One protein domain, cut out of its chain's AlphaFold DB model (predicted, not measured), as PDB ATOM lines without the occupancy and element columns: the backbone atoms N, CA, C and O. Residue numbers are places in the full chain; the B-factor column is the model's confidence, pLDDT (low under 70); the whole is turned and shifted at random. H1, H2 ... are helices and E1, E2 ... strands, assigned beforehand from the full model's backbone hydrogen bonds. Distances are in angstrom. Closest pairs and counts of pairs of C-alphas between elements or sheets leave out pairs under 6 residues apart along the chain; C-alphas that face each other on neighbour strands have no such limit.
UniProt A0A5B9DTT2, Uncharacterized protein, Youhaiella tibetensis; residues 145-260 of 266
ATOM      1  N   ASP A 145     144.933 124.954 158.301       72.75
ATOM      2  CA  ASP A 145     144.178 125.825 159.197       72.75
ATOM      3  C   ASP A 145     143.073 126.574 158.441       72.75
ATOM      4  O   ASP A 145     141.925 126.586 158.880       72.75
ATOM      5  N   HIS A 146     143.357 127.113 157.253       72.56
ATOM      6  CA  HIS A 146     142.353 127.753 156.405       72.56
ATOM      7  C   HIS A 146     141.228 126.787 156.008       72.56
ATOM      8  O   HIS A 146     140.055 127.163 156.024       72.56
ATOM      9  N   VAL A 147     141.551 125.537 155.655       73.56
ATOM     10  CA  VAL A 147     140.533 124.527 155.311       73.56
ATOM     11  C   VAL A 147     139.615 124.249 156.502       73.56
ATOM     12  O   VAL A 147     138.394 124.216 156.339       73.56
ATOM     13  N   VAL A 148     140.189 124.110 157.698       78.31
ATOM     14  CA  VAL A 148     139.429 123.918 158.938       78.31
ATOM     15  C   VAL A 148     138.548 125.135 159.231       78.31
ATOM     16  O   VAL A 148     137.360 124.976 159.503       78.31
ATOM     17  N   MET A 149     139.083 126.351 159.097       77.75
ATOM     18  CA  MET A 149     138.334 127.591 159.327       77.75
ATOM     19  C   MET A 149     137.158 127.760 158.362       77.75
ATOM     20  O   MET A 149     136.084 128.193 158.778       77.75
ATOM     21  N   VAL A 150     137.322 127.388 157.089       77.44
ATOM     22  CA  VAL A 150     136.223 127.408 156.113       77.44
ATOM     23  C   VAL A 150     135.121 126.424 156.503       77.44
ATOM     24  O   VAL A 150     133.947 126.779 156.405       77.44
ATOM     25  N   GLU A 151     135.457 125.222 156.982       81.25
ATOM     26  CA  GLU A 151     134.436 124.246 157.393       81.25
ATOM     27  C   GLU A 151     133.720 124.657 158.688       81.25
ATOM     28  O   GLU A 151     132.500 124.490 158.791       81.25
ATOM     29  N   ILE A 152     134.435 125.273 159.637       82.38
ATOM     30  CA  ILE A 152     133.833 125.883 160.832       82.38
ATOM     31  C   ILE A 152     132.855 126.982 160.410       82.38
ATOM     32  O   ILE A 152     131.691 126.953 160.804       82.38
ATOM     33  N   ALA A 153     133.289 127.909 159.551       83.88
ATOM     34  CA  ALA A 153     132.441 128.988 159.057       83.88
ATOM     35  C   ALA A 153     131.218 128.461 158.291       83.88
ATOM     36  O   ALA A 153     130.124 129.012 158.412       83.88
ATOM     37  N   ARG A 154     131.375 127.373 157.527       84.44
ATOM     38  CA  ARG A 154     130.274 126.717 156.813       84.44
ATOM     39  C   ARG A 154     129.258 126.115 157.778       84.44
ATOM     40  O   ARG A 154     128.061 126.323 157.598       84.44
ATOM     41  N   THR A 155     129.730 125.415 158.804       86.50
ATOM     42  CA  THR A 155     128.877 124.834 159.851       86.50
ATOM     43  C   THR A 155     128.108 125.926 160.594       86.50
ATOM     44  O   THR A 155     126.879 125.891 160.643       86.50
ATOM     45  N   ALA A 156     128.816 126.955 161.058       86.50
ATOM     46  CA  ALA A 156     128.245 128.118 161.726       86.50
ATOM     47  C   ALA A 156     127.198 128.841 160.862       86.50
ATOM     48  O   ALA A 156     126.108 129.181 161.313       86.50
ATOM     49  N   SER A 157     127.482 129.028 159.574       88.50
ATOM     50  CA  SER A 157     126.548 129.635 158.624       88.50
ATOM     51  C   SER A 157     125.253 128.831 158.461       88.50
ATOM     52  O   SER A 157     124.166 129.415 158.413       88.50
ATOM     53  N   LEU A 158     125.335 127.499 158.426       89.25
ATOM     54  CA  LEU A 158     124.157 126.632 158.364       89.25
ATOM     55  C   LEU A 158     123.311 126.728 159.640       89.25
ATOM     56  O   LEU A 158     122.084 126.807 159.560       89.25
ATOM     57  N   GLU A 159     123.948 126.765 160.809       88.88
ATOM     58  CA  GLU A 159     123.266 126.970 162.092       88.88
ATOM     59  C   GLU A 159     122.614 128.354 162.179       88.88
ATOM     60  O   GLU A 159     121.467 128.482 162.623       88.88
ATOM     61  N   HIS A 160     123.302 129.380 161.677       88.69
ATOM     62  CA  HIS A 160     122.779 130.735 161.567       88.69
ATOM     63  C   HIS A 160     121.526 130.776 160.693       88.69
ATOM     64  O   HIS A 160     120.487 131.256 161.139       88.69
ATOM     65  N   LEU A 161     121.559 130.193 159.491       88.94
ATOM     66  CA  LEU A 161     120.375 130.072 158.631       88.94
ATOM     67  C   LEU A 161     119.238 129.302 159.314       88.94
ATOM     68  O   LEU A 161     118.069 129.678 159.192       88.94
ATOM     69  N   ALA A 162     119.564 128.239 160.052       88.62
ATOM     70  CA  ALA A 162     118.578 127.466 160.794       88.62
ATOM     71  C   ALA A 162     117.917 128.277 161.921       88.62
ATOM     72  O   ALA A 162     116.761 128.010 162.245       88.62
ATOM     73  N   SER A 163     118.596 129.278 162.492       88.12
ATOM     74  CA  SER A 163     118.020 130.158 163.517       88.12
ATOM     75  C   SER A 163     116.841 130.982 162.984       88.12
ATOM     76  O   SER A 163     115.799 131.042 163.634       88.12
ATOM     77  N   PHE A 164     116.922 131.487 161.748       86.19
ATOM     78  CA  PHE A 164     115.811 132.207 161.111       86.19
ATOM     79  C   PHE A 164     114.589 131.321 160.880       86.19
ATOM     80  O   PHE A 164     113.462 131.807 160.911       86.19
ATOM     81  N   LYS A 165     114.794 130.011 160.686       86.56
ATOM     82  CA  LYS A 165     113.703 129.036 160.530       86.56
ATOM     83  C   LYS A 165     112.990 128.715 161.847       86.56
ATOM     84  O   LYS A 165     111.945 128.070 161.823       86.56
ATOM     85  N   LYS A 166     113.558 129.131 162.985       85.44
ATOM     86  CA  LYS A 166     112.989 128.959 164.331       85.44
ATOM     87  C   LYS A 166     112.211 130.187 164.815       85.44
ATOM     88  O   LYS A 166     111.577 130.100 165.859       85.44
ATOM     89  N   LEU A 167     112.270 131.310 164.095       82.81
ATOM     90  CA  LEU A 167     111.507 132.512 164.433       82.81
ATOM     91  C   LEU A 167     110.003 132.255 164.275       82.81
ATOM     92  O   LEU A 167     109.590 131.562 163.346       82.81
ATOM     93  N   ASP A 168     109.185 132.870 165.129       75.44
ATOM     94  CA  ASP A 168     107.721 132.715 165.097       75.44
ATOM     95  C   ASP A 168     107.098 133.157 163.762       75.44
ATOM     96  O   ASP A 168     106.061 132.645 163.338       75.44
ATOM     97  N   GLU A 169     107.752 134.095 163.075       76.62
ATOM     98  CA  GLU A 169     107.352 134.613 161.765       76.62
ATOM     99  C   GLU A 169     107.677 133.650 160.608       76.62
ATOM    100  O   GLU A 169     107.242 133.869 159.472       76.62
ATOM    101  N   TRP A 170     108.444 132.584 160.863       81.31
ATOM    102  CA  TRP A 170     108.802 131.609 159.841       81.31
ATOM    103  C   TRP A 170     107.610 130.702 159.486       81.31
ATOM    104  O   TRP A 170     106.920 130.188 160.373       81.31
ATOM    105  N   PRO A 171     107.355 130.424 158.191       81.12
ATOM    106  CA  PRO A 171     106.265 129.537 157.802       81.12
ATOM    107  C   PRO A 171     106.457 128.116 158.351       81.12
ATOM    108  O   PRO A 171     107.436 127.444 158.028       81.12
ATOM    109  N   ARG A 172     105.464 127.602 159.094       78.81
ATOM    110  CA  ARG A 172     105.455 126.211 159.610       78.81
ATOM    111  C   ARG A 172     105.595 125.157 158.508       78.81
ATOM    112  O   ARG A 172     106.157 124.090 158.729       78.81
ATOM    113  N   HIS A 173     105.084 125.473 157.321       81.62
ATOM    114  CA  HIS A 173     105.182 124.651 156.120       81.62
ATOM    115  C   HIS A 173     105.732 125.506 154.979       81.62
ATOM    116  O   HIS A 173     104.992 125.957 154.105       81.62
ATOM    117  N   ALA A 174     107.032 125.793 155.023       77.00
ATOM    118  CA  ALA A 174     107.689 126.563 153.976       77.00
ATOM    119  C   ALA A 174     107.648 125.797 152.641       77.00
ATOM    120  O   ALA A 174     108.225 124.720 152.509       77.00
ATOM    121  N   VAL A 175     106.971 126.372 151.647       82.25
ATOM    122  CA  VAL A 175     107.005 125.908 150.254       82.25
ATOM    123  C   VAL A 175     108.112 126.636 149.500       82.25
ATOM    124  O   VAL A 175     108.411 127.792 149.807       82.25
ATOM    125  N   GLN A 176     108.727 125.983 148.510       79.88
ATOM    126  CA  GLN A 176     109.708 126.648 147.649       79.88
ATOM    127  C   GLN A 176     109.024 127.796 146.901       79.88
ATOM    128  O   GLN A 176     108.065 127.573 146.157       79.88
ATOM    129  N   LEU A 177     109.500 129.023 147.111       80.31
ATOM    130  CA  LEU A 177     108.901 130.187 146.473       80.31
ATOM    131  C   LEU A 177     109.326 130.278 145.007       80.31
ATOM    132  O   LEU A 177     110.491 130.084 144.651       80.31
ATOM    133  N   ARG A 178     108.348 130.600 144.160       78.75
ATOM    134  CA  ARG A 178     108.559 130.966 142.761       78.75
ATOM    135  C   ARG A 178     108.461 132.472 142.619       78.75
ATOM    136  O   ARG A 178     107.650 133.116 143.281       78.75
ATOM    137  N   MET A 179     109.297 133.022 141.757       77.25
ATOM    138  CA  MET A 179     109.382 134.452 141.493       77.25
ATOM    139  C   MET A 179     109.154 134.700 140.009       77.25
ATOM    140  O   MET A 179     109.445 133.840 139.188       77.25
ATOM    141  N   SER A 180     108.658 135.880 139.657       72.12
ATOM    142  CA  SER A 180     108.496 136.305 138.268       72.12
ATOM    143  C   SER A 180     109.034 137.721 138.083       72.12
ATOM    144  O   SER A 180     109.074 138.524 139.020       72.12
ATOM    145  N   PHE A 181     109.491 138.035 136.872       66.81
ATOM    146  CA  PHE A 181     109.943 139.382 136.523       66.81
ATOM    147  C   PHE A 181     108.754 140.247 136.097       66.81
ATOM    148  O   PHE A 181     108.006 139.871 135.200       66.81
ATOM    149  N   SER A 182     108.611 141.434 136.688       58.03
ATOM    150  CA  SER A 182     107.511 142.359 136.375       58.03
ATOM    151  C   SER A 182     107.753 143.250 135.146       58.03
ATOM    152  O   SER A 182     106.797 143.800 134.611       58.03
ATOM    153  N   ASN A 183     109.001 143.381 134.668       52.22
ATOM    154  CA  ASN A 183     109.387 144.415 133.689       52.22
ATOM    155  C   ASN A 183     109.896 143.898 132.329       52.22
ATOM    156  O   ASN A 183     110.347 144.693 131.502       52.22
ATOM    157  N   LEU A 184     109.839 142.595 132.054       49.84
ATOM    158  CA  LEU A 184     110.127 142.077 130.715       49.84
ATOM    159  C   LEU A 184     108.804 141.911 129.968       49.84
ATOM    160  O   LEU A 184     107.908 141.224 130.436       49.84
ATOM    161  N   ALA A 185     108.693 142.509 128.781       45.94
ATOM    162  CA  ALA A 185     107.556 142.365 127.862       45.94
ATOM    163  C   ALA A 185     107.375 140.928 127.301       45.94
ATOM    164  O   ALA A 185     106.827 140.745 126.218       45.94
ATOM    165  N   GLY A 186     107.900 139.916 127.993       43.69
ATOM    166  CA  GLY A 186     107.737 138.498 127.715       43.69
ATOM    167  C   GLY A 186     107.105 137.836 128.932       43.69
ATOM    168  O   GLY A 186     107.474 138.165 130.056       43.69
ATOM    169  N   ASN A 187     106.135 136.955 128.672       47.56
ATOM    170  CA  ASN A 187     105.389 136.137 129.634       47.56
ATOM    171  C   ASN A 187     106.143 135.921 130.941       47.56
ATOM    172  O   ASN A 187     107.258 135.412 130.879       47.56
ATOM    173  N   GLY A 188     105.511 136.277 132.068       54.66
ATOM    174  CA  GLY A 188     106.025 136.165 133.435       54.66
ATOM    175  C   GLY A 188     106.715 134.836 133.706       54.66
ATOM    176  O   GLY A 188     106.111 133.908 134.234       54.66
ATOM    177  N   GLN A 189     107.982 134.754 133.306       60.88
ATOM    178  CA  GLN A 189     108.757 133.537 133.378       60.88
ATOM    179  C   GLN A 189     109.028 133.315 134.852       60.88
ATOM    180  O   GLN A 189     109.750 134.086 135.487       60.88
ATOM    181  N   GLU A 190     108.363 132.301 135.393       70.62
ATOM    182  CA  GLU A 190     108.594 131.881 136.756       70.62
ATOM    183  C   GLU A 190     109.993 131.287 136.856       70.62
ATOM    184  O   GLU A 190     110.412 130.490 136.010       70.62
ATOM    185  N   PHE A 191     110.708 131.671 137.902       74.19
ATOM    186  CA  PHE A 191     111.989 131.091 138.251       74.19
ATOM    187  C   PHE A 191     112.014 130.699 139.725       74.19
ATOM    188  O   PHE A 191     111.308 131.272 140.562       74.19
ATOM    189  N   THR A 192     112.810 129.679 140.035       79.25
ATOM    190  CA  THR A 192     113.002 129.193 141.405       79.25
ATOM    191  C   THR A 192     114.194 129.875 142.064       79.25
ATOM    192  O   THR A 192     115.018 130.532 141.423       79.25
ATOM    193  N   VAL A 193     114.313 129.684 143.375       79.94
ATOM    194  CA  VAL A 193     115.470 130.133 144.157       79.94
ATOM    195  C   VAL A 193     116.793 129.558 143.623       79.94
ATOM    196  O   VAL A 193     117.800 130.261 143.617       79.94
ATOM    197  N   ASP A 194     116.799 128.335 143.086       77.12
ATOM    198  CA  ASP A 194     118.011 127.715 142.525       77.12
ATOM    199  C   ASP A 194     118.554 128.496 141.321       77.12
ATOM    200  O   ASP A 194     119.759 128.703 141.179       77.12
ATOM    201  N   GLN A 195     117.660 129.002 140.469       74.81
ATOM    202  CA  GLN A 195     118.038 129.852 139.338       74.81
ATOM    203  C   GLN A 195     118.556 131.217 139.813       74.81
ATOM    204  O   GLN A 195     119.457 131.789 139.192       74.81
ATOM    205  N   LEU A 196     118.053 131.714 140.948       77.81
ATOM    206  CA  LEU A 196     118.530 132.949 141.569       77.81
ATOM    207  C   LEU A 196     119.972 132.815 142.086       77.81
ATOM    208  O   LEU A 196     120.714 133.787 141.995       77.81
ATOM    209  N   VAL A 197     120.421 131.629 142.524       77.12
ATOM    210  CA  VAL A 197     121.832 131.393 142.909       77.12
ATOM    211  C   VAL A 197     122.785 131.731 141.763       77.12
ATOM    212  O   VAL A 197     123.807 132.384 141.973       77.12
ATOM    213  N   GLY A 198     122.445 131.330 140.533       69.50
ATOM    214  CA  GLY A 198     123.236 131.662 139.348       69.50
ATOM    215  C   GLY A 198     123.325 133.172 139.119       69.50
ATOM    216  O   GLY A 198     124.401 133.699 138.843       69.50
ATOM    217  N   ILE A 199     122.213 133.885 139.310       69.88
ATOM    218  CA  ILE A 199     122.155 135.346 139.176       69.88
ATOM    219  C   ILE A 199     122.968 136.026 140.283       69.88
ATOM    220  O   ILE A 199     123.733 136.941 139.985       69.88
ATOM    221  N   VAL A 200     122.864 135.572 141.536       74.62
ATOM    222  CA  VAL A 200     123.649 136.091 142.674       74.62
ATOM    223  C   VAL A 200     125.140 135.937 142.423       74.62
ATOM    224  O   VAL A 200     125.902 136.838 142.731       74.62
ATOM    225  N   ARG A 201     125.570 134.827 141.817       68.62
ATOM    226  CA  ARG A 201     126.980 134.654 141.447       68.62
ATOM    227  C   ARG A 201     127.403 135.666 140.381       68.62
ATOM    228  O   ARG A 201     128.485 136.226 140.464       68.62
ATOM    229  N   LEU A 202     126.571 135.928 139.378       62.31
ATOM    230  CA  LEU A 202     126.930 136.827 138.272       62.31
ATOM    231  C   LEU A 202     126.803 138.320 138.608       62.31
ATOM    232  O   LEU A 202     127.437 139.152 137.958       62.31
ATOM    233  N   SER A 203     125.973 138.672 139.587       61.44
ATOM    234  CA  SER A 203     125.660 140.052 139.958       61.44
ATOM    235  C   SER A 203     126.329 140.443 141.272       61.44
ATOM    236  O   SER A 203     126.517 139.628 142.164       61.44
ATOM    237  N   ARG A 204     126.703 141.719 141.406       58.31
ATOM    238  CA  ARG A 204     127.267 142.239 142.664       58.31
ATOM    239  C   ARG A 204     126.198 142.602 143.690       58.31
ATOM    240  O   ARG A 204     126.480 142.621 144.880       58.31
ATOM    241  N   GLU A 205     124.996 142.918 143.223       73.69
ATOM    242  CA  GLU A 205     123.885 143.377 144.046       73.69
ATOM    243  C   GLU A 205     122.567 142.913 143.420       73.69
ATOM    244  O   GLU A 205     122.355 143.059 142.213       73.69
ATOM    245  N   ILE A 206     121.666 142.389 144.253       76.75
ATOM    246  CA  ILE A 206     120.286 142.082 143.877       76.75
ATOM    247  C   ILE A 206     119.357 142.779 144.862       76.75
ATOM    248  O   ILE A 206     119.495 142.633 146.074       76.75
ATOM    249  N   LYS A 207     118.367 143.498 144.330       76.94
ATOM    250  CA  LYS A 207     117.306 144.120 145.126       76.94
ATOM    251  C   LYS A 207     116.046 143.273 145.038       76.94
ATOM    252  O   LYS A 207     115.406 143.221 143.988       76.94
ATOM    253  N   LEU A 208     115.678 142.632 146.143       80.62
ATOM    254  CA  LEU A 208     114.412 141.915 146.256       80.62
ATOM    255  C   LEU A 208     113.316 142.875 146.734       80.62
ATOM    256  O   LEU A 208     113.253 143.226 147.911       80.62
ATOM    257  N   VAL A 209     112.447 143.298 145.817       78.31
ATOM    258  CA  VAL A 209     111.343 144.225 146.103       78.31
ATOM    259  C   VAL A 209     110.018 143.493 145.953       78.31
ATOM    260  O   VAL A 209     109.708 142.987 144.879       78.31
ATOM    261  N   ALA A 210     109.228 143.446 147.024       77.75
ATOM    262  CA  ALA A 210     107.889 142.868 146.998       77.75
ATOM    263  C   ALA A 210     107.009 143.435 148.132       77.75
ATOM    264  O   ALA A 210     107.551 143.824 149.179       77.75
ATOM    265  N   PRO A 211     105.669 143.455 147.981       79.12
ATOM    266  CA  PRO A 211     104.739 143.879 149.034       79.12
ATOM    267  C   PRO A 211     104.928 143.134 150.373       79.12
ATOM    268  O   PRO A 211     105.553 142.066 150.409       79.12
ATOM    269  N   PRO A 212     104.429 143.656 151.505       80.31
ATOM    270  CA  PRO A 212     104.421 142.930 152.780       80.31
ATOM    271  C   PRO A 212     103.755 141.546 152.661       80.31
ATOM    272  O   PRO A 212     102.832 141.372 151.874       80.31
ATOM    273  N   GLY A 213     104.250 140.547 153.401       80.25
ATOM    274  CA  GLY A 213     103.668 139.193 153.425       80.25
ATOM    275  C   GLY A 213     103.939 138.302 152.200       80.25
ATOM    276  O   GLY A 213     103.528 137.152 152.184       80.25
ATOM    277  N   THR A 214     104.672 138.779 151.192       82.31
ATOM    278  CA  THR A 214     104.951 138.029 149.943       82.31
ATOM    279  C   THR A 214     106.145 137.070 150.020       82.31
ATOM    280  O   THR A 214     106.622 136.583 149.000       82.31
ATOM    281  N   GLY A 215     106.658 136.808 151.226       85.19
ATOM    282  CA  GLY A 215     107.726 135.830 151.430       85.19
ATOM    283  C   GLY A 215     109.149 136.330 151.166       85.19
ATOM    284  O   GLY A 215     110.029 135.504 150.996       85.19
ATOM    285  N   LYS A 216     109.430 137.645 151.180       86.81
ATOM    286  CA  LYS A 216     110.803 138.184 151.001       86.81
ATOM    287  C   LYS A 216     111.843 137.506 151.902       86.81
ATOM    288  O   LYS A 216     112.853 137.013 151.411       86.81
ATOM    289  N   THR A 217     111.573 137.457 153.206       86.31
ATOM    290  CA  THR A 217     112.447 136.808 154.194       86.31
ATOM    291  C   THR A 217     112.585 135.317 153.903       86.31
ATOM    292  O   THR A 217     113.690 134.784 153.903       86.31
ATOM    293  N   THR A 218     111.478 134.652 153.565       88.75
ATOM    294  CA  THR A 218     111.470 133.243 153.160       88.75
ATOM    295  C   THR A 218     112.348 133.002 151.933       88.75
ATOM    296  O   THR A 218     113.163 132.086 151.955       88.75
ATOM    297  N   THR A 219     112.264 133.855 150.909       88.81
ATOM    298  CA  THR A 219     113.123 133.808 149.721       88.81
ATOM    299  C   THR A 219     114.592 133.990 150.089       88.81
ATOM    300  O   THR A 219     115.424 133.244 149.589       88.81
ATOM    301  N   MET A 220     114.929 134.942 150.967       89.81
ATOM    302  CA  MET A 220     116.318 135.167 151.390       89.81
ATOM    303  C   MET A 220     116.905 133.960 152.130       89.81
ATOM    304  O   MET A 220     118.034 133.568 151.849       89.81
ATOM    305  N   VAL A 221     116.143 133.340 153.033       90.62
ATOM    306  CA  VAL A 221     116.593 132.146 153.769       90.62
ATOM    307  C   VAL A 221     116.702 130.931 152.842       90.62
ATOM    308  O   VAL A 221     117.717 130.243 152.873       90.62
ATOM    309  N   GLN A 222     115.718 130.701 151.961       90.19
ATOM    310  CA  GLN A 222     115.786 129.634 150.948       90.19
ATOM    311  C   GLN A 222     116.970 129.835 149.992       90.19
ATOM    312  O   GLN A 222     117.615 128.871 149.584       90.19
ATOM    313  N   LEU A 223     117.275 131.085 149.633       89.81
ATOM    314  CA  LEU A 223     118.443 131.425 148.826       89.81
ATOM    315  C   LEU A 223     119.737 131.129 149.581       89.81
ATOM    316  O   LEU A 223     120.662 130.583 148.987       89.81
ATOM    317  N   GLY A 224     119.784 131.435 150.879       90.56
ATOM    318  CA  GLY A 224     120.866 131.018 151.766       90.56
ATOM    319  C   GLY A 224     121.094 129.508 151.711       90.56
ATOM    320  O   GLY A 224     122.209 129.079 151.432       90.56
ATOM    321  N   ASP A 225     120.039 128.703 151.866       89.75
ATOM    322  CA  ASP A 225     120.135 127.237 151.777       89.75
ATOM    323  C   ASP A 225     120.707 126.770 150.428       89.75
ATOM    324  O   ASP A 225     121.613 125.936 150.383       89.75
ATOM    325  N   ALA A 226     120.216 127.334 149.321       87.31
ATOM    326  CA  ALA A 226     120.672 126.978 147.979       87.31
ATOM    327  C   ALA A 226     122.137 127.398 147.727       87.31
ATOM    328  O   ALA A 226     122.902 126.672 147.087       87.31
ATOM    329  N   ILE A 227     122.562 128.546 148.266       85.94
ATOM    330  CA  ILE A 227     123.958 129.006 148.231       85.94
ATOM    331  C   ILE A 227     124.857 128.064 149.046       85.94
ATOM    332  O   ILE A 227     125.923 127.677 148.554       85.94
ATOM    333  N   ALA A 228     124.424 127.659 150.244       87.12
ATOM    334  CA  ALA A 228     125.162 126.739 151.109       87.12
ATOM    335  C   ALA A 228     125.320 125.347 150.479       87.12
ATOM    336  O   ALA A 228     126.414 124.776 150.497       87.12
ATOM    337  N   ALA A 229     124.263 124.826 149.848       83.12
ATOM    338  CA  ALA A 229     124.312 123.570 149.096       83.12
ATOM    339  C   ALA A 229     125.336 123.617 147.945       83.12
ATOM    340  O   ALA A 229     125.952 122.607 147.611       83.12
ATOM    341  N   GLY A 230     125.567 124.804 147.375       77.00
ATOM    342  CA  GLY A 230     126.586 125.064 146.360       77.00
ATOM    343  C   GLY A 230     128.010 125.273 146.895       77.00
ATOM    344  O   GLY A 230     128.866 125.707 146.117       77.00
ATOM    345  N   GLY A 231     128.255 125.020 148.187       74.69
ATOM    346  CA  GLY A 231     129.574 125.066 148.830       74.69
ATOM    347  C   GLY A 231     130.048 126.452 149.277       74.69
ATOM    348  O   GLY A 231     131.209 126.595 149.650       74.69
ATOM    349  N   ALA A 232     129.193 127.473 149.223       82.88
ATOM    350  CA  ALA A 232     129.512 128.811 149.723       82.88
ATOM    351  C   ALA A 232     129.039 128.996 151.178       82.88
ATOM    352  O   ALA A 232     128.250 128.205 151.685       82.88
ATOM    353  N   VAL A 233     129.512 130.057 151.839       85.25
ATOM    354  CA  VAL A 233     129.151 130.406 153.225       85.25
ATOM    355  C   VAL A 233     128.193 131.608 153.203       85.25
ATOM    356  O   VAL A 233     128.652 132.747 153.105       85.25
ATOM    357  N   PRO A 234     126.864 131.400 153.206       88.38
ATOM    358  CA  PRO A 234     125.902 132.500 153.234       88.38
ATOM    359  C   PRO A 234     125.834 133.180 154.610       88.38
ATOM    360  O   PRO A 234     125.780 132.528 155.651       88.38
ATOM    361  N   LEU A 235     125.748 134.508 154.614       87.88
ATOM    362  CA  LEU A 235     125.506 135.305 155.816       87.88
ATOM    363  C   LEU A 235     124.230 136.118 155.623       87.88
ATOM    364  O   LEU A 235     124.142 136.937 154.708       87.88
ATOM    365  N   LEU A 236     123.236 135.883 156.479       88.38
ATOM    366  CA  LEU A 236     122.011 136.675 156.509       88.38
ATOM    367  C   LEU A 236     122.128 137.722 157.616       88.38
ATOM    368  O   LEU A 236     122.278 137.362 158.780       88.38
ATOM    369  N   ILE A 237     122.081 139.003 157.255       87.81
ATOM    370  CA  ILE A 237     122.343 140.105 158.189       87.81
ATOM    371  C   ILE A 237     121.066 140.930 158.381       87.81
ATOM    372  O   ILE A 237     120.651 141.634 157.454       87.81
ATOM    373  N   PRO A 238     120.436 140.875 159.568       85.38
ATOM    374  CA  PRO A 238     119.383 141.802 159.955       85.38
ATOM    375  C   PRO A 238     119.974 143.208 160.091       85.38
ATOM    376  O   PRO A 238     120.613 143.552 161.084       85.38
ATOM    377  N   LEU A 239     119.776 144.039 159.067       85.12
ATOM    378  CA  LEU A 239     120.353 145.385 159.029       85.12
ATOM    379  C   LEU A 239     120.025 146.252 160.258       85.12
ATOM    380  O   LEU A 239     120.931 146.960 160.680       85.12
ATOM    381  N   PRO A 240     118.812 146.217 160.854       83.94
ATOM    382  CA  PRO A 240     118.522 147.004 162.056       83.94
ATOM    383  C   PRO A 240     119.338 146.589 163.288       83.94
ATOM    384  O   PRO A 240     119.628 147.428 164.134       83.94
ATOM    385  N   GLU A 241     119.697 145.309 163.399       84.44
ATOM    386  CA  GLU A 241     120.489 144.802 164.524       84.44
ATOM    387  C   GLU A 241     121.959 145.179 164.358       84.44
ATOM    388  O   GLU A 241     122.586 145.684 165.289       84.44
ATOM    389  N   TRP A 242     122.495 144.991 163.150       88.50
ATOM    390  CA  TRP A 242     123.870 145.369 162.850       88.50
ATOM    391  C   TRP A 242     124.074 146.889 162.892       88.50
ATOM    392  O   TRP A 242     125.049 147.350 163.476       88.50
ATOM    393  N   SER A 243     123.162 147.692 162.335       87.94
ATOM    394  CA  SER A 243     123.335 149.153 162.287       87.94
ATOM    395  C   SER A 243     123.294 149.826 163.663       87.94
ATOM    396  O   SER A 243     123.779 150.947 163.804       87.94
ATOM    397  N   GLY A 244     122.729 149.156 164.674       86.44
ATOM    398  CA  GLY A 244     122.776 149.582 166.074       86.44
ATOM    399  C   GLY A 244     124.038 149.142 166.827       86.44
ATOM    400  O   GLY A 244     124.239 149.555 167.968       86.44
ATOM    401  N   SER A 245     124.881 148.302 166.219       88.06
ATOM    402  CA  SER A 245     126.129 147.809 166.803       88.06
ATOM    403  C   SER A 245     127.287 148.788 166.569       88.06
ATOM    404  O   SER A 245     127.376 149.387 165.500       88.06
ATOM    405  N   PRO A 246     128.237 148.912 167.515       87.62
ATOM    406  CA  PRO A 246     129.469 149.672 167.305       87.62
ATOM    407  C   PRO A 246     130.526 148.924 166.467       87.62
ATOM    408  O   PRO A 246     131.600 149.473 166.240       87.62
ATOM    409  N   LYS A 247     130.266 147.668 166.075       87.19
ATOM    410  CA  LYS A 247     131.218 146.783 165.382       87.19
ATOM    411  C   LYS A 247     131.069 146.837 163.864       87.19
ATOM    412  O   LYS A 247     129.952 146.957 163.350       87.19
ATOM    413  N   ASP A 248     132.177 146.629 163.158       88.56
ATOM    414  CA  ASP A 248     132.152 146.444 161.708       88.56
ATOM    415  C   ASP A 248     131.369 145.177 161.327       88.56
ATOM    416  O   ASP A 248     131.189 144.258 162.127       88.56
ATOM    417  N   LEU A 249     130.887 145.113 160.080       82.12
ATOM    418  CA  LEU A 249     129.972 144.059 159.614       82.12
ATOM    419  C   LEU A 249     130.488 142.638 159.876       82.12
ATOM    420  O   LEU A 249     129.734 141.782 160.331       82.12
ATOM    421  N   LEU A 250     131.763 142.387 159.570       81.44
ATOM    422  CA  LEU A 250     132.366 141.062 159.721       81.44
ATOM    423  C   LEU A 250     132.644 140.718 161.184       81.44
ATOM    424  O   LEU A 250     132.456 139.571 161.574       81.44
ATOM    425  N   GLU A 251     133.042 141.701 161.990       81.56
ATOM    426  CA  GLU A 251     133.234 141.518 163.431       81.56
ATOM    427  C   GLU A 251     131.903 141.187 164.108       81.56
ATOM    428  O   GLU A 251     131.801 140.212 164.842       81.56
ATOM    429  N   TRP A 252     130.854 141.947 163.783       86.62
ATOM    430  CA  TRP A 252     129.505 141.687 164.272       86.62
ATOM    431  C   TRP A 252     128.995 140.307 163.841       86.62
ATOM    432  O   TRP A 252     128.429 139.579 164.651       86.62
ATOM    433  N   ALA A 253     129.221 139.924 162.579       83.25
ATOM    434  CA  ALA A 253     128.812 138.618 162.073       83.25
ATOM    435  C   ALA A 253     129.559 137.461 162.760       83.25
ATOM    436  O   ALA A 253     128.962 136.413 162.995       83.25
ATOM    437  N   ALA A 254     130.834 137.642 163.111       80.00
ATOM    438  CA  ALA A 254     131.619 136.635 163.826       80.00
ATOM    439  C   ALA A 254     131.138 136.408 165.273       80.00
ATOM    440  O   ALA A 254     131.332 135.323 165.813       80.00
ATOM    441  N   ASP A 255     130.482 137.396 165.885       80.00
ATOM    442  CA  ASP A 255     129.913 137.285 167.236       80.00
ATOM    443  C   ASP A 255     128.513 136.669 167.276       80.00
ATOM    444  O   ASP A 255     127.958 136.444 168.358       80.00
ATOM    445  N   LEU A 256     127.909 136.410 166.113       77.56
ATOM    446  CA  LEU A 256     126.650 135.680 166.055       77.56
ATOM    447  C   LEU A 256     126.823 134.344 166.777       77.56
ATOM    448  O   LEU A 256     127.837 133.672 166.628       77.56
ATOM    449  N   HIS A 257     125.815 133.935 167.549       73.19
ATOM    450  CA  HIS A 257     125.928 132.766 168.427       73.19
ATOM    451  C   HIS A 257     126.361 131.490 167.686       73.19
ATOM    452  O   HIS A 257     127.094 130.681 168.240       73.19
ATOM    453  N   ALA A 258     125.958 131.350 166.422       73.94
ATOM    454  CA  ALA A 258     126.350 130.240 165.559       73.94
ATOM    455  C   ALA A 258     127.845 130.239 165.175       73.94
ATOM    456  O   ALA A 258     128.392 129.197 164.840       73.94
ATOM    457  N   PHE A 259     128.508 131.398 165.210       65.62
ATOM    458  CA  PHE A 259     129.931 131.587 164.907       65.62
ATOM    459  C   PHE A 259     130.810 131.658 166.164       65.62
ATOM    460  O   PHE A 259     132.037 131.614 166.054       65.62
ATOM    461  N   ALA A 260     130.211 131.721 167.357       63.38
ATOM    462  CA  ALA A 260     130.953 131.658 168.605       63.38
ATOM    463  C   ALA A 260     131.552 130.247 168.779       63.38
ATOM    464  O   ALA A 260     130.809 129.265 168.724       63.38
TER     465      ALA A 260
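AT A GLANCE: This is residues 145 to 260 of the 266 residues of an uncharacterized protein of Youhaiella tibetensis (UniProt A0A5B9DTT2). H3 lies in the middle, with the longer H1 packed beside it in the opposite direction and H2 packed crosswise on it. The two-stranded hairpin of E1 and E2 makes one end of the length, where residues 182 to 187 stick out, and the short helices H4 and H5 form a small corner apart from the other helices. The printed part has 116 residues, in the order H1 E1 E2 H2 H3 H4 H5, and is mostly helix; its one sheet is antiparallel. It is elongated, spanning 49 by 31 by 29 A, and only just compact, close to loose, with a radius of gyration of the C-alphas of 15.7 A.

IN THESE COORDINATES: Find C-alpha 145 at (144.178, 125.825, 159.197); from there H1 runs 29.1 A to residue 164. Strands E1, residues 178 to 180, and E2, residues 190 to 192, follow. H2, residues 193 to 202, covers 14.5 A. H3, residues 216 to 229, begins at C-alpha (110.803, 138.184, 151.001) and covers 20.0 A. H4 is residues 239 to 243, and H5, residues 249 to 254, ends at C-alpha (131.619, 136.635, 163.826).

HOW THE PARTS SIT: Start at H3. H1 touches it at a shallow tilt of 29 degrees, opposite ways, closest at the C-alphas of Leu 161 and Val 221, 6.5 A. H2 touches H3 about perpendicular, at 74 degrees, closest at the C-alphas of Val 193 and Leu 223, 5.7 A. In the hairpin E1 and E2, look for N 179 and O 191, 2.9 A apart and within hydrogen-bond range. H4 and H5 are close but not clearly touching, closest at the C-alphas of Trp 242 and Trp 252, 6.9 A. Every O i to N i+4 pair is within range in H3, H4 and H5; H1 has 15 of 16, H2 5 of 6.

THE WHOLE: The farthest C-alphas, Asp 145 and Ala 185, are 51.0 A apart. The printed part has no cut; the links H1 to E1 and H2 to H3 are long. Confidence is under 70 at residues 181 to 189, 198 to 199, 201 to 204 and 259 to 260.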